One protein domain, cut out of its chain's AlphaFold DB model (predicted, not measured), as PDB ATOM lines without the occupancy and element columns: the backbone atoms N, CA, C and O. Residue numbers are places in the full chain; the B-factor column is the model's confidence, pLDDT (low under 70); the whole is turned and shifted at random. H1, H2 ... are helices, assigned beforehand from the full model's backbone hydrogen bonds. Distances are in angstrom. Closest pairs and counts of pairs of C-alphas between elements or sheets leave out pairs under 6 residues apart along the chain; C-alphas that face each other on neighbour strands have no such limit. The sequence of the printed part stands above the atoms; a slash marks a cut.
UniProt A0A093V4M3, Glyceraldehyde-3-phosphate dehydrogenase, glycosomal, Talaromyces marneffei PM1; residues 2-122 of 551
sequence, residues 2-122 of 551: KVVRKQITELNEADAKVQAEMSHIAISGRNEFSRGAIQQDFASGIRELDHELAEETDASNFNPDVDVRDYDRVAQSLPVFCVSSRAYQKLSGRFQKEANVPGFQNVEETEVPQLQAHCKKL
ATOM      1  N   LYS A   2     323.768 343.186 140.234       71.88
ATOM      2  CA  LYS A   2     324.019 342.221 141.337       71.88
ATOM      3  C   LYS A   2     322.761 341.814 142.127       71.88
ATOM      4  O   LYS A   2     322.582 340.635 142.392       71.88
ATOM      5  N   VAL A   3     321.873 342.766 142.429       80.31
ATOM      6  CA  VAL A   3     320.602 342.505 143.144       80.31
ATOM      7  C   VAL A   3     319.680 341.587 142.335       80.31
ATOM      8  O   VAL A   3     319.196 340.593 142.854       80.31
ATOM      9  N   VAL A   4     319.528 341.861 141.037       80.88
ATOM     10  CA  VAL A   4     318.708 341.046 140.122       80.88
ATOM     11  C   VAL A   4     319.260 339.624 139.984       80.88
ATOM     12  O   VAL A   4     318.498 338.670 140.000       80.88
ATOM     13  N   ARG A   5     320.589 339.452 139.908       84.19
ATOM     14  CA  ARG A   5     321.203 338.112 139.885       84.19
ATOM     15  C   ARG A   5     320.932 337.329 141.170       84.19
ATOM     16  O   ARG A   5     320.643 336.147 141.077       84.19
ATOM     17  N   LYS A   6     320.981 337.993 142.330       87.75
ATOM     18  CA  LYS A   6     320.649 337.380 143.623       87.75
ATOM     19  C   LYS A   6     319.172 336.963 143.697       87.75
ATOM     20  O   LYS A   6     318.866 335.869 144.145       87.75
ATOM     21  N   GLN A   7     318.270 337.797 143.183       85.44
ATOM     22  CA  GLN A   7     316.845 337.461 143.101       85.44
ATOM     23  C   GLN A   7     316.581 336.280 142.157       85.44
ATOM     24  O   GLN A   7     315.765 335.424 142.467       85.44
ATOM     25  N   ILE A   8     317.295 336.189 141.028       85.69
ATOM     26  CA  ILE A   8     317.187 335.043 140.109       85.69
ATOM     27  C   ILE A   8     317.683 333.755 140.778       85.69
ATOM     28  O   ILE A   8     317.045 332.720 140.629       85.69
ATOM     29  N   THR A   9     318.788 333.796 141.528       87.75
ATOM     30  CA  THR A   9     319.272 332.607 142.250       87.75
ATOM     31  C   THR A   9     318.297 332.170 143.339       87.75
ATOM     32  O   THR A   9     317.985 330.989 143.410       87.75
ATOM     33  N   GLU A  10     317.747 333.111 144.112       87.94
ATOM     34  CA  GLU A  10     316.736 332.822 145.143       87.94
ATOM     35  C   GLU A  10     315.456 332.222 144.532       87.94
ATOM     36  O   GLU A  10     314.901 331.261 145.062       87.94
ATOM     37  N   LEU A  11     315.007 332.737 143.381       88.38
ATOM     38  CA  LEU A  11     313.854 332.193 142.657       88.38
ATOM     39  C   LEU A  11     314.127 330.797 142.083       88.38
ATOM     40  O   LEU A  11     313.255 329.938 142.165       88.38
ATOM     41  N   ASN A  12     315.324 330.547 141.546       86.50
ATOM     42  CA  ASN A  12     315.700 329.227 141.031       86.50
ATOM     43  C   ASN A  12     315.808 328.181 142.151       86.50
ATOM     44  O   ASN A  12     315.420 327.032 141.958       86.50
ATOM     45  N   GLU A  13     316.321 328.564 143.322       85.06
ATOM     46  CA  GLU A  13     316.354 327.697 144.506       85.06
ATOM     47  C   GLU A  13     314.938 327.379 145.004       85.06
ATOM     48  O   GLU A  13     314.640 326.228 145.332       85.06
ATOM     49  N   ALA A  14     314.047 328.376 145.013       85.50
ATOM     50  CA  ALA A  14     312.646 328.185 145.366       85.50
ATOM     51  C   ALA A  14     311.915 327.269 144.366       85.50
ATOM     52  O   ALA A  14     311.204 326.362 144.790       85.50
ATOM     53  N   ASP A  15     312.126 327.455 143.060       85.31
ATOM     54  CA  ASP A  15     311.540 326.608 142.013       85.31
ATOM     55  C   ASP A  15     312.047 325.161 142.114       85.31
ATOM     56  O   ASP A  15     311.254 324.222 142.157       85.31
ATOM     57  N   ALA A  16     313.358 324.962 142.289       82.62
ATOM     58  CA  ALA A  16     313.938 323.634 142.489       82.62
ATOM     59  C   ALA A  16     313.361 322.918 143.723       82.62
ATOM     60  O   ALA A  16     313.127 321.707 143.687       82.62
ATOM     61  N   LYS A  17     313.095 323.659 144.805       83.62
ATOM     62  CA  LYS A  17     312.456 323.114 146.008       83.62
ATOM     63  C   LYS A  17     311.015 322.678 145.736       83.62
ATOM     64  O   LYS A  17     310.648 321.563 146.099       83.62
ATOM     65  N   VAL A  18     310.226 323.507 145.053       86.81
ATOM     66  CA  VAL A  18     308.843 323.168 144.676       86.81
ATOM     67  C   VAL A  18     308.809 321.950 143.749       86.81
ATOM     68  O   VAL A  18     308.007 321.044 143.957       86.81
ATOM     69  N   GLN A  19     309.720 321.862 142.776       85.31
ATOM     70  CA  GLN A  19     309.833 320.696 141.891       85.31
ATOM     71  C   GLN A  19     310.189 319.412 142.655       85.31
ATOM     72  O   GLN A  19     309.662 318.335 142.353       85.31
ATOM     73  N   ALA A  20     311.059 319.505 143.665       84.12
ATOM     74  CA  ALA A  20     311.399 318.374 144.521       84.12
ATOM     75  C   ALA A  20     310.202 317.917 145.375       84.12
ATOM     76  O   ALA A  20     309.963 316.715 145.476       84.12
ATOM     77  N   GLU A  21     309.420 318.851 145.927       86.44
ATOM     78  CA  GLU A  21     308.187 318.554 146.672       86.44
ATOM     79  C   GLU A  21     307.117 317.918 145.770       86.44
ATOM     80  O   GLU A  21     306.522 316.903 146.133       86.44
ATOM     81  N   MET A  22     306.921 318.433 144.553       87.31
ATOM     82  CA  MET A  22     306.019 317.824 143.568       87.31
ATOM     83  C   MET A  22     306.444 316.398 143.208       87.31
ATOM     84  O   MET A  22     305.607 315.496 143.134       87.31
ATOM     85  N   SER A  23     307.747 316.183 143.011       86.62
ATOM     86  CA  SER A  23     308.303 314.860 142.713       86.62
ATOM     87  C   SER A  23     308.105 313.891 143.879       86.62
ATOM     88  O   SER A  23     307.723 312.748 143.649       86.62
ATOM     89  N   HIS A  24     308.298 314.344 145.122       87.56
ATOM     90  CA  HIS A  24     308.057 313.549 146.333       87.56
ATOM     91  C   HIS A  24     306.598 313.085 146.430       87.56
ATOM     92  O   HIS A  24     306.340 311.888 146.557       87.56
ATOM     93  N   ILE A  25     305.640 314.002 146.247       89.00
ATOM     94  CA  ILE A  25     304.205 313.678 146.258       89.00
ATOM     95  C   ILE A  25     303.862 312.679 145.143       89.00
ATOM     96  O   ILE A  25     303.143 311.707 145.380       89.00
ATOM     97  N   ALA A  26     304.395 312.881 143.934       89.62
ATOM     98  CA  ALA A  26     304.151 311.989 142.803       89.62
ATOM     99  C   ALA A  26     304.727 310.580 143.030       89.62
ATOM    100  O   ALA A  26     304.067 309.589 142.717       89.62
ATOM    101  N   ILE A  27     305.935 310.478 143.597       89.31
ATOM    102  CA  ILE A  27     306.567 309.197 143.938       89.31
ATOM    103  C   ILE A  27     305.758 308.484 145.021       89.31
ATOM    104  O   ILE A  27     305.442 307.308 144.850       89.31
ATOM    105  N   SER A  28     305.366 309.191 146.086       87.88
ATOM    106  CA  SER A  28     304.557 308.623 147.168       87.88
ATOM    107  C   SER A  28     303.215 308.105 146.652       87.88
ATOM    108  O   SER A  28     302.860 306.957 146.912       87.88
ATOM    109  N   GLY A  29     302.494 308.910 145.863       90.50
ATOM    110  CA  GLY A  29     301.207 308.512 145.291       90.50
ATOM    111  C   GLY A  29     301.329 307.327 144.331       90.50
ATOM    112  O   GLY A  29     300.507 306.412 144.370       90.50
ATOM    113  N   ARG A  30     302.386 307.290 143.507       90.69
ATOM    114  CA  ARG A  30     302.677 306.139 142.640       90.69
ATOM    115  C   ARG A  30     302.949 304.882 143.462       90.69
ATOM    116  O   ARG A  30     302.401 303.835 143.144       90.69
ATOM    117  N   ASN A  31     303.790 304.977 144.488       91.81
ATOM    118  CA  ASN A  31     304.160 303.833 145.315       91.81
ATOM    119  C   ASN A  31     302.943 303.283 146.078       91.81
ATOM    120  O   ASN A  31     302.739 302.072 146.100       91.81
ATOM    121  N   GLU A  32     302.098 304.149 146.645       91.19
ATOM    122  CA  GLU A  32     300.865 303.742 147.330       91.19
ATOM    123  C   GLU A  32     299.878 303.058 146.372       91.19
ATOM    124  O   GLU A  32     299.366 301.980 146.679       91.19
ATOM    125  N   PHE A  33     299.685 303.629 145.179       92.88
ATOM    126  CA  PHE A  33     298.846 303.029 144.144       92.88
ATOM    127  C   PHE A  33     299.380 301.666 143.693       92.88
ATOM    128  O   PHE A  33     298.639 300.686 143.688       92.88
ATOM    129  N   SER A  34     300.668 301.578 143.344       91.50
ATOM    130  CA  SER A  34     301.291 300.332 142.890       91.50
ATOM    131  C   SER A  34     301.265 299.252 143.969       91.50
ATOM    132  O   SER A  34     300.983 298.099 143.654       91.50
ATOM    133  N   ARG A  35     301.508 299.611 145.236       91.75
ATOM    134  CA  ARG A  35     301.409 298.684 146.370       91.75
ATOM    135  C   ARG A  35     300.004 298.098 146.477       91.75
ATOM    136  O   ARG A  35     299.866 296.879 146.491       91.75
ATOM    137  N   GLY A  36     298.984 298.955 146.516       90.00
ATOM    138  CA  GLY A  36     297.592 298.522 146.632       90.00
ATOM    139  C   GLY A  36     297.140 297.677 145.441       90.00
ATOM    140  O   GLY A  36     296.528 296.633 145.642       90.00
ATOM    141  N   ALA A  37     297.500 298.083 144.220       90.06
ATOM    142  CA  ALA A  37     297.163 297.348 143.003       90.06
ATOM    143  C   ALA A  37     297.777 295.942 142.995       90.06
ATOM    144  O   ALA A  37     297.060 294.971 142.806       90.06
ATOM    145  N   ILE A  38     299.073 295.805 143.299       89.06
ATOM    146  CA  ILE A  38     299.743 294.493 143.325       89.06
ATOM    147  C   ILE A  38     299.156 293.586 144.417       89.06
ATOM    148  O   ILE A  38     298.991 292.387 144.204       89.06
ATOM    149  N   GLN A  39     298.831 294.139 145.589       91.25
ATOM    150  CA  GLN A  39     298.204 293.379 146.675       91.25
ATOM    151  C   GLN A  39     296.803 292.881 146.296       91.25
ATOM    152  O   GLN A  39     296.455 291.738 146.596       91.25
ATOM    153  N   GLN A  40     296.015 293.720 145.622       86.81
ATOM    154  CA  GLN A  40     294.690 293.354 145.124       86.81
ATOM    155  C   GLN A  40     294.776 292.330 143.995       86.81
ATOM    156  O   GLN A  40     294.056 291.340 144.054       86.81
ATOM    157  N   ASP A  41     295.694 292.511 143.043       82.81
ATOM    158  CA  ASP A  41     295.921 291.578 141.935       82.81
ATOM    159  C   ASP A  41     296.358 290.195 142.449       82.81
ATOM    160  O   ASP A  41     295.899 289.156 141.969       82.81
ATOM    161  N   PHE A  42     297.208 290.160 143.481       78.88
ATOM    162  CA  PHE A  42     297.579 288.919 144.155       78.88
ATOM    163  C   PHE A  42     296.367 288.238 144.798       78.88
ATOM    164  O   PHE A  42     296.139 287.048 144.587       78.88
ATOM    165  N   ALA A  43     295.562 288.987 145.555       83.19
ATOM    166  CA  ALA A  43     294.371 288.443 146.194       83.19
ATOM    167  C   ALA A  43     293.315 287.987 145.181       83.19
ATOM    168  O   ALA A  43     292.681 286.957 145.403       83.19
ATOM    169  N   SER A  44     293.151 288.699 144.060       73.06
ATOM    170  CA  SER A  44     292.257 288.277 142.984       73.06
ATOM    171  C   SER A  44     292.746 287.005 142.306       73.06
ATOM    172  O   SER A  44     291.925 286.141 142.037       73.06
ATOM    173  N   GLY A  45     294.059 286.845 142.106       71.06
ATOM    174  CA  GLY A  45     294.618 285.603 141.568       71.06
ATOM    175  C   GLY A  45     294.370 284.406 142.492       71.06
ATOM    176  O   GLY A  45     293.977 283.340 142.036       71.06
ATOM    177  N   ILE A  46     294.519 284.584 143.810       71.06
ATOM    178  CA  ILE A  46     294.182 283.532 144.787       71.06
ATOM    179  C   ILE A  46     292.672 283.257 144.821       71.06
ATOM    180  O   ILE A  46     292.269 282.103 144.932       71.06
ATOM    181  N   ARG A  47     291.834 284.292 144.700       72.56
ATOM    182  CA  ARG A  47     290.374 284.148 144.626       72.56
ATOM    183  C   ARG A  47     289.927 283.383 143.390       72.56
ATOM    184  O   ARG A  47     289.024 282.564 143.496       72.56
ATOM    185  N   GLU A  48     290.537 283.662 142.246       68.94
ATOM    186  CA  GLU A  48     290.274 282.957 140.993       68.94
ATOM    187  C   GLU A  48     290.613 281.471 141.141       68.94
ATOM    188  O   GLU A  48     289.744 280.640 140.911       68.94
ATOM    189  N   LEU A  49     291.793 281.141 141.681       66.56
ATOM    190  CA  LEU A  49     292.186 279.754 141.966       66.56
ATOM    191  C   LEU A  49     291.242 279.049 142.958       66.56
ATOM    192  O   LEU A  49     290.904 277.882 142.777       66.56
ATOM    193  N   ASP A  50     290.801 279.744 144.010       67.06
ATOM    194  CA  ASP A  50     289.856 279.199 144.993       67.06
ATOM    195  C   ASP A  50     288.455 278.986 144.396       67.06
ATOM    196  O   ASP A  50     287.765 278.033 144.761       67.06
ATOM    197  N   HIS A  51     288.021 279.865 143.488       59.09
ATOM    198  CA  HIS A  51     286.755 279.734 142.769       59.09
ATOM    199  C   HIS A  51     286.799 278.596 141.751       59.09
ATOM    200  O   HIS A  51     285.862 277.805 141.724       59.09
ATOM    201  N   GLU A  52     287.884 278.474 140.983       60.97
ATOM    202  CA  GLU A  52     288.114 277.347 140.072       60.97
ATOM    203  C   GLU A  52     288.061 276.021 140.843       60.97
ATOM    204  O   GLU A  52     287.324 275.110 140.473       60.97
ATOM    205  N   LEU A  53     288.739 275.940 141.993       53.19
ATOM    206  CA  LEU A  53     288.717 274.744 142.835       53.19
ATOM    207  C   LEU A  53     287.316 274.441 143.400       53.19
ATOM    208  O   LEU A  53     286.915 273.278 143.482       53.19
ATOM    209  N   ALA A  54     286.562 275.465 143.809       57.28
ATOM    210  CA  ALA A  54     285.215 275.303 144.355       57.28
ATOM    211  C   ALA A  54     284.185 274.899 143.283       57.28
ATOM    212  O   ALA A  54     283.345 274.036 143.548       57.28
ATOM    213  N   GLU A  55     284.270 275.480 142.083       45.66
ATOM    214  CA  GLU A  55     283.466 275.103 140.915       45.66
ATOM    215  C   GLU A  55     283.749 273.652 140.502       45.66
ATOM    216  O   GLU A  55     282.822 272.888 140.230       45.66
ATOM    217  N   GLU A  56     285.016 273.237 140.540       47.72
ATOM    218  CA  GLU A  56     285.432 271.869 140.220       47.72
ATOM    219  C   GLU A  56     285.008 270.837 141.276       47.72
ATOM    220  O   GLU A  56     284.759 269.678 140.935       47.72
ATOM    221  N   THR A  57     284.894 271.238 142.546       45.28
ATOM    222  CA  THR A  57     284.564 270.326 143.656       45.28
ATOM    223  C   THR A  57     283.052 270.107 143.822       45.28
ATOM    224  O   THR A  57     282.633 268.991 144.127       45.28
ATOM    225  N   ASP A  58     282.218 271.139 143.634       47.84
ATOM    226  CA  ASP A  58     280.749 271.030 143.707       47.84
ATOM    227  C   ASP A  58     280.056 272.094 142.834       47.84
ATOM    228  O   ASP A  58     279.488 273.075 143.322       47.84
ATOM    229  N   ALA A  59     280.056 271.862 141.519       45.09
ATOM    230  CA  ALA A  59     279.416 272.734 140.530       45.09
ATOM    231  C   ALA A  59     277.915 272.982 140.790       45.09
ATOM    232  O   ALA A  59     277.367 273.996 140.359       45.09
ATOM    233  N   SER A  60     277.227 272.072 141.491       44.03
ATOM    234  CA  SER A  60     275.794 272.186 141.793       44.03
ATOM    235  C   SER A  60     275.465 273.210 142.882       44.03
ATOM    236  O   SER A  60     274.382 273.795 142.840       44.03
ATOM    237  N   ASN A  61     276.372 273.426 143.839       50.97
ATOM    238  CA  ASN A  61     276.201 274.387 144.938       50.97
ATOM    239  C   ASN A  61     277.190 275.561 144.883       50.97
ATOM    240  O   ASN A  61     277.172 276.413 145.778       50.97
ATOM    241  N   PHE A  62     278.049 275.621 143.861       41.84
ATOM    242  CA  PHE A  62     279.000 276.706 143.667       41.84
ATOM    243  C   PHE A  62     278.280 278.056 143.560       41.84
ATOM    244  O   PHE A  62     277.391 278.256 142.729       41.84
ATOM    245  N   ASN A  63     278.672 278.994 144.423       51.47
ATOM    246  CA  ASN A  63     278.156 280.352 144.421       51.47
ATOM    247  C   ASN A  63     279.319 281.348 144.282       51.47
ATOM    248  O   ASN A  63     280.048 281.549 145.254       51.47
ATOM    249  N   PRO A  64     279.469 282.013 143.123       51.09
ATOM    250  CA  PRO A  64     280.575 282.937 142.868       51.09
ATOM    251  C   PRO A  64     280.513 284.220 143.714       51.09
ATOM    252  O   PRO A  64     281.500 284.955 143.798       51.09
ATOM    253  N   ASP A  65     279.368 284.497 144.348       56.00
ATOM    254  CA  ASP A  65     279.177 285.657 145.221       56.00
ATOM    255  C   ASP A  65     279.619 285.394 146.675       56.00
ATOM    256  O   ASP A  65     279.602 286.314 147.498       56.00
ATOM    257  N   VAL A  66     279.990 284.154 147.020       58.28
ATOM    258  CA  VAL A  66     280.430 283.776 148.371       58.28
ATOM    259  C   VAL A  66     281.932 283.537 148.376       58.28
ATOM    260  O   VAL A  66     282.423 282.531 147.872       58.28
ATOM    261  N   ASP A  67     282.657 284.452 149.011       63.91
ATOM    262  CA  ASP A  67     284.099 284.330 149.169       63.91
ATOM    263  C   ASP A  67     284.459 283.190 150.136       63.91
ATOM    264  O   ASP A  67     284.004 283.148 151.281       63.91
ATOM    265  N   VAL A  68     285.317 282.274 149.674       66.62
ATOM    266  CA  VAL A  68     285.832 281.134 150.460       66.62
ATOM    267  C   VAL A  68     286.662 281.612 151.658       66.62
ATOM    268  O   VAL A  68     286.712 280.956 152.703       66.62
ATOM    269  N   ARG A  69     287.329 282.766 151.521       76.50
ATOM    270  CA  ARG A  69     288.231 283.353 152.519       76.50
ATOM    271  C   ARG A  69     288.128 284.877 152.512       76.50
ATOM    272  O   ARG A  69     287.594 285.484 151.595       76.50
ATOM    273  N   ASP A  70     288.702 285.502 153.533       83.31
ATOM    274  CA  ASP A  70     288.858 286.957 153.604       83.31
ATOM    275  C   ASP A  70     290.017 287.408 152.688       83.31
ATOM    276  O   ASP A  70     291.178 287.447 153.104       83.31
ATOM    277  N   TYR A  71     289.714 287.692 151.417       79.94
ATOM    278  CA  TYR A  71     290.717 288.091 150.419       79.94
ATOM    279  C   TYR A  71     291.340 289.464 150.701       79.94
ATOM    280  O   TYR A  71     292.485 289.697 150.313       79.94
ATOM    281  N   ASP A  72     290.665 290.333 151.458       82.81
ATOM    282  CA  ASP A  72     291.249 291.599 151.911       82.81
ATOM    283  C   ASP A  72     292.429 291.345 152.865       82.81
ATOM    284  O   ASP A  72     293.457 292.027 152.791       82.81
ATOM    285  N   ARG A  73     292.344 290.316 153.722       82.69
ATOM    286  CA  ARG A  73     293.493 289.872 154.536       82.69
ATOM    287  C   ARG A  73     294.595 289.236 153.700       82.69
ATOM    288  O   ARG A  73     295.767 289.419 154.022       82.69
ATOM    289  N   VAL A  74     294.241 288.492 152.650       80.44
ATOM    290  CA  VAL A  74     295.223 287.889 151.732       80.44
ATOM    291  C   VAL A  74     296.014 288.985 151.019       80.44
ATOM    292  O   VAL A  74     297.243 288.931 151.021       80.44
ATOM    293  N   ALA A  75     295.342 290.026 150.524       82.69
ATOM    294  CA  ALA A  75     295.986 291.198 149.931       82.69
ATOM    295  C   ALA A  75     296.986 291.848 150.904       82.69
ATOM    296  O   ALA A  75     298.141 292.092 150.560       82.69
ATOM    297  N   GLN A  76     296.573 292.058 152.158       83.81
ATOM    298  CA  GLN A  76     297.413 292.666 153.199       83.81
ATOM    299  C   GLN A  76     298.594 291.785 153.632       83.81
ATOM    300  O   GLN A  76     299.571 292.294 154.181       83.81
ATOM    301  N   SER A  77     298.514 290.473 153.402       84.12
ATOM    302  CA  SER A  77     299.567 289.525 153.769       84.12
ATOM    303  C   SER A  77     300.788 289.592 152.854       84.12
ATOM    304  O   SER A  77     301.870 289.189 153.279       84.12
ATOM    305  N   LEU A  78     300.640 290.126 151.632       88.06
ATOM    306  CA  LEU A  78     301.730 290.260 150.675       88.06
ATOM    307  C   LEU A  78     302.516 291.559 150.937       88.06
ATOM    308  O   LEU A  78     301.991 292.656 150.714       88.06
ATOM    309  N   PRO A  79     303.787 291.477 151.367       89.06
ATOM    310  CA  PRO A  79     304.626 292.655 151.514       89.06
ATOM    311  C   PRO A  79     305.118 293.125 150.137       89.06
ATOM    312  O   PRO A  79     305.807 292.390 149.431       89.06
ATOM    313  N   VAL A  80     304.791 294.365 149.763       91.62
ATOM    314  CA  VAL A  80     305.201 294.977 148.489       91.62
ATOM    315  C   VAL A  80     306.037 296.227 148.760       91.62
ATOM    316  O   VAL A  80     305.582 297.159 149.432       91.62
ATOM    317  N   PHE A  81     307.251 296.240 148.205       92.38
ATOM    318  CA  PHE A  81     308.230 297.317 148.352       92.38
ATOM    319  C   PHE A  81     308.488 297.991 146.999       92.38
ATOM    320  O   PHE A  81     308.966 297.360 146.055       92.38
ATOM    321  N   CYS A  82     308.199 299.284 146.898       91.75
ATOM    322  CA  CYS A  82     308.412 300.101 145.708       91.75
ATOM    323  C   CYS A  82     309.828 300.692 145.720       91.75
ATOM    324  O   CYS A  82     310.035 301.869 146.024       91.75
ATOM    325  N   VAL A  83     310.815 299.849 145.413       92.12
ATOM    326  CA  VAL A  83     312.229 300.183 145.616       92.12
ATOM    327  C   VAL A  83     312.828 301.094 144.543       92.12
ATOM    328  O   VAL A  83     312.532 300.982 143.354       92.12
ATOM    329  N   SER A  84     313.757 301.956 144.963       90.50
ATOM    330  CA  SER A  84     314.603 302.757 144.068       90.50
ATOM    331  C   SER A  84     316.083 302.571 144.407       90.50
ATOM    332  O   SER A  84     316.622 303.211 145.313       90.50
ATOM    333  N   SER A  85     316.765 301.704 143.655       88.19
ATOM    334  CA  SER A  85     318.191 301.398 143.851       88.19
ATOM    335  C   SER A  85     319.088 302.621 143.637       88.19
ATOM    336  O   SER A  85     319.994 302.872 144.431       88.19
ATOM    337  N   ARG A  86     318.803 303.429 142.610       86.38
ATOM    338  CA  ARG A  86     319.576 304.637 142.288       86.38
ATOM    339  C   ARG A  86     319.472 305.702 143.379       86.38
ATOM    340  O   ARG A  86     320.487 306.270 143.774       86.38
ATOM    341  N   ALA A  87     318.260 305.958 143.883       87.06
ATOM    342  CA  ALA A  87     318.057 306.906 144.977       87.06
ATOM    343  C   ALA A  87     318.755 306.425 146.255       87.06
ATOM    344  O   ALA A  87     319.478 307.194 146.884       87.06
ATOM    345  N   TYR A  88     318.623 305.134 146.577       89.56
ATOM    346  CA  TYR A  88     319.266 304.529 147.741       89.56
ATOM    347  C   TYR A  88     320.789 304.679 147.700       89.56
ATOM    348  O   TYR A  88     321.400 305.150 148.657       89.56
ATOM    349  N   GLN A  89     321.412 304.328 146.571       88.56
ATOM    350  CA  GLN A  89     322.860 304.415 146.407       88.56
ATOM    351  C   GLN A  89     323.359 305.863 146.513       88.56
ATOM    352  O   GLN A  89     324.371 306.109 147.172       88.56
ATOM    353  N   LYS A  90     322.639 306.823 145.919       86.12
ATOM    354  CA  LYS A  90     322.991 308.249 145.968       86.12
ATOM    355  C   LYS A  90     322.873 308.830 147.381       86.12
ATOM    356  O   LYS A  90     323.801 309.498 147.833       86.12
ATOM    357  N   LEU A  91     321.783 308.537 148.096       86.69
ATOM    358  CA  LEU A  91     321.579 308.971 149.488       86.69
ATOM    359  C   LEU A  91     322.543 308.278 150.464       86.69
ATOM    360  O   LEU A  91     322.917 308.858 151.475       86.69
ATOM    361  N   SER A  92     323.021 307.081 150.116       85.38
ATOM    362  CA  SER A  92     324.078 306.361 150.843       85.38
ATOM    363  C   SER A  92     325.496 306.878 150.536       85.38
ATOM    364  O   SER A  92     326.480 306.232 150.890       85.38
ATOM    365  N   GLY A  93     325.630 308.012 149.839       82.88
ATOM    366  CA  GLY A  93     326.915 308.664 149.559       82.88
ATOM    367  C   GLY A  93     327.678 308.129 148.340       82.88
ATOM    368  O   GLY A  93     328.809 308.558 148.095       82.88
ATOM    369  N   ARG A  94     327.081 307.223 147.551       78.94
ATOM    370  CA  ARG A  94     327.649 306.734 146.278       78.94
ATOM    371  C   ARG A  94     327.251 307.675 145.119       78.94
ATOM    372  O   ARG A  94     326.379 308.524 145.266       78.94
ATOM    373  N   PHE A  95     327.904 307.573 143.956       80.44
ATOM    374  CA  PHE A  95     327.621 308.399 142.758       80.44
ATOM    375  C   PHE A  95     327.753 309.920 142.943       80.44
ATOM    376  O   PHE A  95     326.961 310.689 142.405       80.44
ATOM    377  N   GLN A  96     328.774 310.392 143.665       72.88
ATOM    378  CA  GLN A  96     328.970 311.820 143.979       72.88
ATOM    379  C   GLN A  96     328.985 312.753 142.749       72.88
ATOM    380  O   GLN A  96     328.545 313.892 142.857       72.88
ATOM    381  N   LYS A  97     329.424 312.260 141.581       73.94
ATOM    382  CA  LYS A  97     329.518 313.026 140.323       73.94
ATOM    383  C   LYS A  97     328.202 313.140 139.537       73.94
ATOM    384  O   LYS A  97     328.137 313.927 138.600       73.94
ATOM    385  N   GLU A  98     327.174 312.365 139.883       76.31
ATOM    386  CA  GLU A  98     325.875 312.410 139.199       76.31
ATOM    387  C   GLU A  98     324.942 313.484 139.769       76.31
ATOM    388  O   GLU A  98     325.073 313.888 140.928       76.31
ATOM    389  N   ALA A  99     323.961 313.910 138.966       71.88
ATOM    390  CA  ALA A  99     322.898 314.804 139.414       71.88
ATOM    391  C   ALA A  99     322.124 314.206 140.606       71.88
ATOM    392  O   ALA A  99     321.986 312.986 140.733       71.88
ATOM    393  N   ASN A 100     321.627 315.069 141.495       70.50
ATOM    394  CA  ASN A 100     320.790 314.634 142.612       70.50
ATOM    395  C   ASN A 100     319.491 314.018 142.095       70.50
ATOM    396  O   ASN A 100     318.923 314.493 141.115       70.50
ATOM    397  N   VAL A 101     319.024 312.968 142.772       75.88
ATOM    398  CA  VAL A 101     317.729 312.353 142.478       75.88
ATOM    399  C   VAL A 101     316.654 313.188 143.183       75.88
ATOM    400  O   VAL A 101     316.626 313.191 144.414       75.88
ATOM    401  N   PRO A 102     315.803 313.934 142.454       72.69
ATOM    402  CA  PRO A 102     314.767 314.748 143.077       72.69
ATOM    403  C   PRO A 102     313.668 313.861 143.677       72.69
ATOM    404  O   PRO A 102     313.361 312.792 143.150       72.69
ATOM    405  N   GLY A 103     313.057 314.327 144.767       78.00
ATOM    406  CA  GLY A 103     311.859 313.714 145.345       78.00
ATOM    407  C   GLY A 103     312.077 312.645 146.419       78.00
ATOM    408  O   GLY A 103     311.087 312.194 146.976       78.00
ATOM    409  N   PHE A 104     313.319 312.277 146.758       84.00
ATOM    410  CA  PHE A 104     313.626 311.458 147.942       84.00
ATOM    411  C   PHE A 104     314.364 312.305 148.983       84.00
ATOM    412  O   PHE A 104     315.417 312.871 148.687       84.00
ATOM    413  N   GLN A 105     313.817 312.399 150.190       82.50
ATOM    414  CA  GLN A 105     314.376 313.174 151.299       82.50
ATOM    415  C   GLN A 105     315.322 312.327 152.151       82.50
ATOM    416  O   GLN A 105     316.376 312.801 152.567       82.50
ATOM    417  N   ASN A 106     314.960 311.061 152.376       86.56
ATOM    418  CA  ASN A 106     315.659 310.152 153.280       86.56
ATOM    419  C   ASN A 106     315.866 308.780 152.631       86.56
ATOM    420  O   ASN A 106     315.099 308.366 151.764       86.56
ATOM    421  N   VAL A 107     316.874 308.041 153.104       87.94
ATOM    422  CA  VAL A 107     317.181 306.674 152.635       87.94
ATOM    423  C   VAL A 107     315.982 305.730 152.814       87.94
ATOM    424  O   VAL A 107     315.763 304.849 151.992       87.94
ATOM    425  N   GLU A 108     315.164 305.943 153.845       87.75
ATOM    426  CA  GLU A 108     313.981 305.116 154.121       87.75
ATOM    427  C   GLU A 108     312.886 305.232 153.052       87.75
ATOM    428  O   GLU A 108     312.134 304.286 152.839       87.75
ATOM    429  N   GLU A 109     312.801 306.357 152.338       87.44
ATOM    430  CA  GLU A 109     311.782 306.560 151.298       87.44
ATOM    431  C   GLU A 109     312.061 305.738 150.033       87.44
ATOM    432  O   GLU A 109     311.206 305.610 149.162       87.44
ATOM    433  N   THR A 110     313.261 305.162 149.915       90.06
ATOM    434  CA  THR A 110     313.629 304.330 148.768       90.06
ATOM    435  C   THR A 110     313.177 302.881 148.922       90.06
ATOM    436  O   THR A 110     313.429 302.093 148.014       90.06
ATOM    437  N   GLU A 111     312.599 302.513 150.070       91.31
ATOM    438  CA  GLU A 111     312.065 301.186 150.432       91.31
ATOM    439  C   GLU A 111     313.078 300.014 150.414       91.31
ATOM    440  O   GLU A 111     312.746 298.870 150.728       91.31
ATOM    441  N   VAL A 112     314.345 300.291 150.080       91.88
ATOM    442  CA  VAL A 112     315.452 299.321 150.059       91.88
ATOM    443  C   VAL A 112     315.831 298.847 151.473       91.88
ATOM    444  O   VAL A 112     315.989 297.636 151.639       91.88
ATOM    445  N   PRO A 113     315.944 299.713 152.506       93.44
ATOM    446  CA  PRO A 113     316.183 299.255 153.880       93.44
ATOM    447  C   PRO A 113     315.106 298.292 154.397       93.44
ATOM    448  O   PRO A 113     315.415 297.269 155.008       93.44
ATOM    449  N   GLN A 114     313.838 298.577 154.105       93.31
ATOM    450  CA  GLN A 114     312.696 297.766 154.514       93.31
ATOM    451  C   GLN A 114     312.690 296.422 153.781       93.31
ATOM    452  O   GLN A 114     312.465 295.389 154.414       93.31
ATOM    453  N   LEU A 115     313.027 296.412 152.485       92.31
ATOM    454  CA  LEU A 115     313.236 295.176 151.732       92.31
ATOM    455  C   LEU A 115     314.362 294.329 152.348       92.31
ATOM    456  O   LEU A 115     314.182 293.134 152.565       92.31
ATOM    457  N   GLN A 116     315.501 294.936 152.696       91.19
ATOM    458  CA  GLN A 116     316.603 294.229 153.359       91.19
ATOM    459  C   GLN A 116     316.181 293.653 154.717       91.19
ATOM    460  O   GLN A 116     316.505 292.504 155.023       91.19
ATOM    461  N   ALA A 117     315.454 294.425 155.530       89.88
ATOM    462  CA  ALA A 117     314.927 293.964 156.811       89.88
ATOM    463  C   ALA A 117     313.958 292.787 156.627       89.88
ATOM    464  O   ALA A 117     314.039 291.800 157.359       89.88
ATOM    465  N   HIS A 118     313.100 292.847 155.607       89.75
ATOM    466  CA  HIS A 118     312.201 291.757 155.255       89.75
ATOM    467  C   HIS A 118     312.964 290.497 154.820       89.75
ATOM    468  O   HIS A 118     312.707 289.419 155.349       89.75
ATOM    469  N   CYS A 119     313.959 290.621 153.936       87.19
ATOM    470  CA  CYS A 119     314.812 289.500 153.536       87.19
ATOM    471  C   CYS A 119     315.527 288.867 154.739       87.19
ATOM    472  O   CYS A 119     315.551 287.645 154.866       87.19
ATOM    473  N   LYS A 120     316.052 289.681 155.664       86.88
ATOM    474  CA  LYS A 120     316.650 289.182 156.912       86.88
ATOM    475  C   LYS A 120     315.621 288.432 157.761       86.88
ATOM    476  O   LYS A 120     315.912 287.329 158.217       86.88
ATOM    477  N   LYS A 121     314.411 288.976 157.907       87.69
ATOM    478  CA  LYS A 121     313.309 288.350 158.649       87.69
ATOM    479  C   LYS A 121     312.880 287.006 158.054       87.69
ATOM    480  O   LYS A 121     312.637 286.066 158.799       87.69
ATOM    481  N   LEU A 122     312.858 286.864 156.726       83.31
ATOM    482  CA  LEU A 122     312.559 285.579 156.073       83.31
ATOM    483  C   LEU A 122     313.552 284.474 156.467       83.31
ATOM    484  O   LEU A 122     313.181 283.306 156.545       83.31
TER     485      LEU A 122
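Overview. This is residues 2 to 122 of the 551 residues of the protein "Glyceraldehyde-3-phosphate dehydrogenase, glycosomal" of Talaromyces marneffei PM1 (UniProt A0A093V4M3). One very long helix, H1, makes the long axis; after it the chain folds back along one side, with H2 packed on H1 and a small group of short helices, H3, H4 and H5, farther along. Residues 2 to 15 of H1 stick out. The 121 printed residues, all helix by class, hold H1 to H5 in chain order and no named strand. The whole is extended, radius of gyration of the C-alphas 22.9 A, spanning 85 by 32 by 18 A.

Along the chain. H1, residues 2 to 57, runs 82.0 A from C-alpha 2 at (324.019, 342.221, 141.337). H2 is residues 71 to 77, 9.6 A; H3 85 to 91, 10.0 A; H4 107 to 110, 5.8 A; H5 112 to 122, 15.3 A, ending at C-alpha 122 (312.559, 285.579, 156.073).

Arrangement. H1, with residues 39 to 47 alone, touches H2: the closest C-alphas, Gln 39 and Ala 75, are 4.5 A apart, at a steep tilt of 54 degrees. H3 touches H4, closest C-alphas Tyr 88 and Thr 110, 5.7 A. H5 is close to H3 but not clearly touching, closest C-alphas Tyr 88 and Val 112, 6.9 A. H1 is apart from H3, H4 and H5. Every O i to N i+4 pair is within hydrogen-bond range in H1, H2, H3 and H5; H4 is too short for one.

Size, cuts and confidence. The C-alphas farthest apart, Lys 2 and Ser 60, are 85.0 A apart. The printed part has no cut; the links H1 to H2 and H3 to H4 are long. Residues 48 to 68 have pLDDT under 70.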